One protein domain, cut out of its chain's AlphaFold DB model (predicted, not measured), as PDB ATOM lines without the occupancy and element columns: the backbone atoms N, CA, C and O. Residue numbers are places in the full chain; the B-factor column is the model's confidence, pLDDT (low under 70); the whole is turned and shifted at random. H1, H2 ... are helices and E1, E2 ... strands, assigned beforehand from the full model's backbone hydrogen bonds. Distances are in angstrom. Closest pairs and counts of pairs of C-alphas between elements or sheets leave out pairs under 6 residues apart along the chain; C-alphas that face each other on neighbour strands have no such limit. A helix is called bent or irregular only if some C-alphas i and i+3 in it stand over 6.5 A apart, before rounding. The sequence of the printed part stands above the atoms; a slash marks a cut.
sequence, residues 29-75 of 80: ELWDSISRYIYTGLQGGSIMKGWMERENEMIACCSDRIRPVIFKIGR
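What this domain is: This is residues 29 to 75 of the 80 residues of an uncharacterized protein of Eubacterium sp. An11 (UniProt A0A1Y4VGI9). One helix, H1, runs lengthwise over a small two-stranded hairpin, E1 and E2, with a gap between helix and strands. A long unnamed stretch, residues 43 to 56, makes the way from the end of H1 to E1 at one end of the model, and the loop of residues 62 to 69 turns the hairpin at the other end. The printed part has 47 residues with one named helix and two named strands, in the order H1, E1, E2 along the chain; the sheet has the order E1 - E2 and is antiparallel, and the class is mixed, helices and strands. It is only just compact, close to loose, with a radius of gyration of the C-alphas of 11.0 A, and the C-alphas span 30 by 22 by 14 A.

Where its parts are: H1 is residues 29 to 42, 20.4 A from first to last C-alpha, and begins at C-alpha 29, (251.667, 275.963, 358.837). It is neither bent nor irregular, but only just: C-alphas 33 and 36 are 6.0 A apart. E1 is residues 57 to 61, 13.7 A long from first to last C-alpha, and begins at C-alpha 57, (238.659, 292.313, 355.198). E2 is residues 70 to 74, 13.4 A long from first to last C-alpha, and ends at C-alpha 74, (242.842, 293.562, 356.762).

How they stand to each other: In H1, 8 of 10 O i to N i+4 pairs are within hydrogen-bond range. H1 and E1 have 3 pairs of C-alphas within 8 A, and their closest C-alphas are those of Ser 33 and Cys 61, 7.8 A apart. The centres of H1 and E1 are 10.8 A apart. H1 and E2 are near each other, with 6 pairs of C-alphas within 10 A. Residues 30 to 38 of H1 make its pairs with the two strands within 10 A. E1 and E2 form a hairpin, antiparallel, with 155 degrees between their N-to-C directions. The C-alphas of Glu 57 and Gly 74, which face each other, are 4.6 A apart, and those of Cys 61 and Ile 70, which also face each other, are 4.5 A apart. Across this pair N 58 and O 73 are 2.8 A apart and N 71 and O 60 are 2.9 A apart, both within hydrogen-bond range.

The domain as a whole: The two C-alphas farthest apart, those of Gly 44 and Ile 66, are 32.5 A from each other. The printed part has no cut. The link from H1 to E1 is long, with 14 residues, and the link from E1 to E2 is short, with 8. The mean pLDDT of the printed part is 72.7, and it is under 70 at residue 29, residues 44 to 49 and residues 63 to 69.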
ATOM      1  N   GLU A  29     252.813 276.295 359.700       69.88
ATOM      2  CA  GLU A  29     251.667 275.963 358.837       69.88
ATOM      3  C   GLU A  29     250.657 277.109 358.715       69.88
ATOM      4  O   GLU A  29     250.052 277.339 357.664       69.88
ATOM      5  N   LEU A  30     250.474 277.869 359.797       73.50
ATOM      6  CA  LEU A  30     249.649 279.071 359.772       73.50
ATOM      7  C   LEU A  30     250.259 280.109 358.825       73.50
ATOM      8  O   LEU A  30     249.537 280.735 358.052       73.50
ATOM      9  N   TRP A  31     251.581 280.280 358.871       75.81
ATOM     10  CA  TRP A  31     252.273 281.217 357.995       75.81
ATOM     11  C   TRP A  31     252.245 280.775 356.527       75.81
ATOM     12  O   TRP A  31     252.001 281.617 355.663       75.81
ATOM     13  N   ASP A  32     252.394 279.475 356.244       78.88
ATOM     14  CA  ASP A  32     252.209 278.931 354.889       78.88
ATOM     15  C   ASP A  32     250.812 279.273 354.350       78.88
ATOM     16  O   ASP A  32     250.682 279.831 353.259       78.88
ATOM     17  N   SER A  33     249.779 279.069 355.173       75.75
ATOM     18  CA  SER A  33     248.392 279.385 354.815       75.75
ATOM     19  C   SER A  33     248.178 280.889 354.576       75.75
ATOM     20  O   SER A  33     247.574 281.272 353.577       75.75
ATOM     21  N   ILE A  34     248.697 281.762 355.452       79.31
ATOM     22  CA  ILE A  34     248.560 283.229 355.346       79.31
ATOM     23  C   ILE A  34     249.295 283.782 354.120       79.31
ATOM     24  O   ILE A  34     248.767 284.645 353.417       79.31
ATOM     25  N   SER A  35     250.513 283.302 353.860       81.25
ATOM     26  CA  SER A  35     251.390 283.846 352.819       81.25
ATOM     27  C   SER A  35     250.730 283.833 351.437       81.25
ATOM     28  O   SER A  35     250.810 284.815 350.702       81.25
ATOM     29  N   ARG A  36     249.980 282.775 351.113       78.25
ATOM     30  CA  ARG A  36     249.268 282.618 349.836       78.25
ATOM     31  C   ARG A  36     248.192 283.682 349.632       78.25
ATOM     32  O   ARG A  36     248.053 284.203 348.526       78.25
ATOM     33  N   TYR A  37     247.471 284.047 350.691       77.38
ATOM     34  CA  TYR A  37     246.484 285.127 350.632       77.38
ATOM     35  C   TYR A  37     247.151 286.484 350.407       77.38
ATOM     36  O   TYR A  37     246.680 287.261 349.578       77.38
ATOM     37  N   ILE A  38     248.286 286.740 351.068       79.38
ATOM     38  CA  ILE A  38     249.068 287.969 350.866       79.38
ATOM     39  C   ILE A  38     249.583 288.041 349.424       79.38
ATOM     40  O   ILE A  38     249.387 289.054 348.757       79.38
ATOM     41  N   TYR A  39     250.189 286.968 348.911       81.69
ATOM     42  CA  TYR A  39     250.707 286.943 347.542       81.69
ATOM     43  C   TYR A  39     249.611 287.094 346.495       81.69
ATOM     44  O   TYR A  39     249.829 287.765 345.488       81.69
ATOM     45  N   THR A  40     248.427 286.532 346.741       77.25
ATOM     46  CA  THR A  40     247.298 286.717 345.824       77.25
ATOM     47  C   THR A  40     246.774 288.153 345.865       77.25
ATOM     48  O   THR A  40     246.472 288.719 344.816       77.25
ATOM     49  N   GLY A  41     246.743 288.774 347.050       75.38
ATOM     50  CA  GLY A  41     246.410 290.191 347.200       75.38
ATOM     51  C   GLY A  41     247.421 291.129 346.527       75.38
ATOM     52  O   GLY A  41     247.020 292.129 345.939       75.38
ATOM     53  N   LEU A  42     248.719 290.797 346.562       76.12
ATOM     54  CA  LEU A  42     249.789 291.566 345.907       76.12
ATOM     55  C   LEU A  42     249.790 291.417 344.381       76.12
ATOM     56  O   LEU A  42     250.033 292.392 343.679       76.12
ATOM     57  N   GLN A  43     249.498 290.225 343.854       75.38
ATOM     58  CA  GLN A  43     249.436 289.973 342.406       75.38
ATOM     59  C   GLN A  43     248.163 290.531 341.740       75.38
ATOM     60  O   GLN A  43     247.888 290.233 340.581       75.38
ATOM     61  N   GLY A  44     247.382 291.353 342.449       65.94
ATOM     62  CA  GLY A  44     246.194 292.006 341.898       65.94
ATOM     63  C   GLY A  44     244.984 291.081 341.752       65.94
ATOM     64  O   GLY A  44     244.038 291.411 341.039       65.94
ATOM     65  N   GLY A  45     244.981 289.931 342.432       64.69
ATOM     66  CA  GLY A  45     243.813 289.066 342.520       64.69
ATOM     67  C   GLY A  45     242.820 289.611 343.541       64.69
ATOM     68  O   GLY A  45     243.115 289.669 344.735       64.69
ATOM     69  N   SER A  46     241.613 289.974 343.105       62.38
ATOM     70  CA  SER A  46     240.544 290.317 344.044       62.38
ATOM     71  C   SER A  46     239.793 289.062 344.486       62.38
ATOM     72  O   SER A  46     238.719 288.755 343.979       62.38
ATOM     73  N   ILE A  47     240.361 288.326 345.451       64.69
ATOM     74  CA  ILE A  47     239.648 287.225 346.136       64.69
ATOM     75  C   ILE A  47     238.409 287.766 346.882       64.69
ATOM     76  O   ILE A  47     237.448 287.049 347.133       64.69
ATOM     77  N   MET A  48     238.436 289.047 347.250       65.19
ATOM     78  CA  MET A  48     237.533 289.645 348.234       65.19
ATOM     79  C   MET A  48     236.302 290.304 347.599       65.19
ATOM     80  O   MET A  48     235.281 290.460 348.270       65.19
ATOM     81  N   LYS A  49     236.365 290.661 346.309       66.75
ATOM     82  CA  LYS A  49     235.265 291.319 345.592       66.75
ATOM     83  C   LYS A  49     234.098 290.355 345.387       66.75
ATOM     84  O   LYS A  49     234.208 289.381 344.646       66.75
ATOM     85  N   GLY A  50     232.973 290.649 346.037       70.31
ATOM     86  CA  GLY A  50     231.716 289.902 345.909       70.31
ATOM     87  C   GLY A  50     231.569 288.672 346.813       70.31
ATOM     88  O   GLY A  50     230.516 288.045 346.778       70.31
ATOM     89  N   TRP A  51     232.579 288.338 347.627       72.62
ATOM     90  CA  TRP A  51     232.548 287.184 348.545       72.62
ATOM     91  C   TRP A  51     232.495 287.574 350.027       72.62
ATOM     92  O   TRP A  51     231.934 286.838 350.834       72.62
ATOM     93  N   MET A  52     233.077 288.717 350.391       73.31
ATOM     94  CA  MET A  52     233.122 289.224 351.765       73.31
ATOM     95  C   MET A  52     232.203 290.442 351.920       73.31
ATOM     96  O   MET A  52     232.015 291.197 350.968       73.31
ATOM     97  N   GLU A  53     231.688 290.675 353.135       79.38
ATOM     98  CA  GLU A  53     230.918 291.893 353.468       79.38
ATOM     99  C   GLU A  53     231.745 293.168 353.239       79.38
ATOM    100  O   GLU A  53     231.221 294.186 352.791       79.38
ATOM    101  N   ARG A  54     233.054 293.105 353.518       75.88
ATOM    102  CA  ARG A  54     233.994 294.201 353.276       75.88
ATOM    103  C   ARG A  54     235.084 293.768 352.306       75.88
ATOM    104  O   ARG A  54     235.764 292.774 352.535       75.88
ATOM    105  N   GLU A  55     235.306 294.560 351.261       75.69
ATOM    106  CA  GLU A  55     236.290 294.262 350.204       75.69
ATOM    107  C   GLU A  55     237.754 294.318 350.675       75.69
ATOM    108  O   GLU A  55     238.660 293.895 349.960       75.69
ATOM    109  N   ASN A  56     237.998 294.843 351.874       75.00
ATOM    110  CA  ASN A  56     239.315 294.988 352.489       75.00
ATOM    111  C   ASN A  56     239.526 294.075 353.706       75.00
ATOM    112  O   ASN A  56     240.619 294.083 354.270       75.00
ATOM    113  N   GLU A  57     238.536 293.266 354.095       79.06
ATOM    114  CA  GLU A  57     238.659 292.313 355.198       79.06
ATOM    115  C   GLU A  57     238.431 290.876 354.727       79.06
ATOM    116  O   GLU A  57     237.479 290.584 354.011       79.06
ATOM    117  N   MET A  58     239.309 289.964 355.137       75.19
ATOM    118  CA  MET A  58     239.231 288.533 354.848       75.19
ATOM    119  C   MET A  58     239.309 287.745 356.150       75.19
ATOM    120  O   MET A  58     240.102 288.078 357.027       75.19
ATOM    121  N   ILE A  59     238.522 286.678 356.267       80.25
ATOM    122  CA  ILE A  59     238.646 285.709 357.357       80.25
ATOM    123  C   ILE A  59     239.210 284.421 356.763       80.25
ATOM    124  O   ILE A  59     238.680 283.908 355.780       80.25
ATOM    125  N   ALA A  60     240.284 283.908 357.353       75.06
ATOM    126  CA  ALA A  60     240.912 282.664 356.933       75.06
ATOM    127  C   ALA A  60     241.291 281.806 358.148       75.06
ATOM    128  O   ALA A  60     241.357 282.280 359.286       75.06
ATOM    129  N   CYS A  61     241.479 280.512 357.899       73.56
ATOM    130  CA  CYS A  61     241.772 279.506 358.913       73.56
ATOM    131  C   CYS A  61     243.063 278.769 358.553       73.56
ATOM    132  O   CYS A  61     243.388 278.598 357.378       73.56
ATOM    133  N   CYS A  62     243.797 278.310 359.566       72.75
ATOM    134  CA  CYS A  62     244.873 277.347 359.356       72.75
ATOM    135  C   CYS A  62     244.303 276.041 358.778       72.75
ATOM    136  O   CYS A  62     243.213 275.615 359.160       72.75
ATOM    137  N   SER A  63     245.056 275.386 357.892       68.19
ATOM    138  CA  SER A  63     244.685 274.070 357.347       68.19
ATOM    139  C   SER A  63     244.814 272.930 358.373       68.19
ATOM    140  O   SER A  63     244.459 271.789 358.075       68.19
ATOM    141  N   ASP A  64     245.302 273.229 359.585       59.75
ATOM    142  CA  ASP A  64     245.411 272.267 360.675       59.75
ATOM    143  C   ASP A  64     244.033 271.917 361.250       59.75
ATOM    144  O   ASP A  64     243.291 272.749 361.774       59.75
ATOM    145  N   ARG A  65     243.695 270.635 361.128       52.50
ATOM    146  CA  ARG A  65     242.352 270.111 361.378       52.50
ATOM    147  C   ARG A  65     242.088 269.808 362.860       52.50
ATOM    148  O   ARG A  65     240.958 269.468 363.201       52.50
ATOM    149  N   ILE A  66     243.097 269.914 363.734       61.47
ATOM    150  CA  ILE A  66     242.995 269.550 365.160       61.47
ATOM    151  C   ILE A  66     242.996 270.761 366.095       61.47
ATOM    152  O   ILE A  66     242.451 270.677 367.194       61.47
ATOM    153  N   ARG A  67     243.576 271.893 365.679       59.38
ATOM    154  CA  ARG A  67     243.532 273.162 366.418       59.38
ATOM    155  C   ARG A  67     243.350 274.331 365.445       59.38
ATOM    156  O   ARG A  67     244.328 275.007 365.115       59.38
ATOM    157  N   PRO A  68     242.114 274.582 364.983       64.50
ATOM    158  CA  PRO A  68     241.861 275.638 364.018       64.50
ATOM    159  C   PRO A  68     242.147 277.006 364.644       64.50
ATOM    160  O   PRO A  68     241.513 277.418 365.615       64.50
ATOM    161  N   VAL A  69     243.113 277.717 364.069       69.38
ATOM    162  CA  VAL A  69     243.368 279.130 364.359       69.38
ATOM    163  C   VAL A  69     242.698 279.946 363.265       69.38
ATOM    164  O   VAL A  69     243.047 279.808 362.091       69.38
ATOM    165  N   ILE A  70     241.745 280.786 363.660       75.56
ATOM    166  CA  ILE A  70     241.029 281.698 362.766       75.56
ATOM    167  C   ILE A  70     241.671 283.077 362.875       75.56
ATOM    168  O   ILE A  70     241.944 283.557 363.975       75.56
ATOM    169  N   PHE A  71     241.905 283.722 361.738       73.94
ATOM    170  CA  PHE A  71     242.508 285.046 361.677       73.94
ATOM    171  C   PHE A  71     241.793 285.935 360.663       73.94
ATOM    172  O   PHE A  71     241.261 285.478 359.650       73.94
ATOM    173  N   LYS A  72     241.804 287.236 360.961       79.06
ATOM    174  CA  LYS A  72     241.260 288.292 360.113       79.06
ATOM    175  C   LYS A  72     242.414 289.048 359.455       79.06
ATOM    176  O   LYS A  72     243.254 289.609 360.153       79.06
ATOM    177  N   ILE A  73     242.459 289.054 358.128       79.44
ATOM    178  CA  ILE A  73     243.417 289.824 357.331       79.44
ATOM    179  C   ILE A  73     242.720 291.104 356.875       79.44
ATOM    180  O   ILE A  73     241.704 291.043 356.187       79.44
ATOM    181  N   GLY A  74     243.265 292.256 357.261       77.62
ATOM    182  CA  GLY A  74     242.842 293.562 356.762       77.62
ATOM    183  C   GLY A  74     243.855 294.099 355.758       77.62
ATOM    184  O   GLY A  74     245.049 294.131 356.057       77.62
ATOM    185  N   ARG A  75     243.398 294.529 354.580       74.81
ATOM    186  CA  ARG A  75     244.213 295.294 353.631       74.81
ATOM    187  C   ARG A  75     244.010 296.782 353.891       74.81
ATOM    188  O   ARG A  75     242.893 297.283 353.789       74.81
TER     189      ARG A  75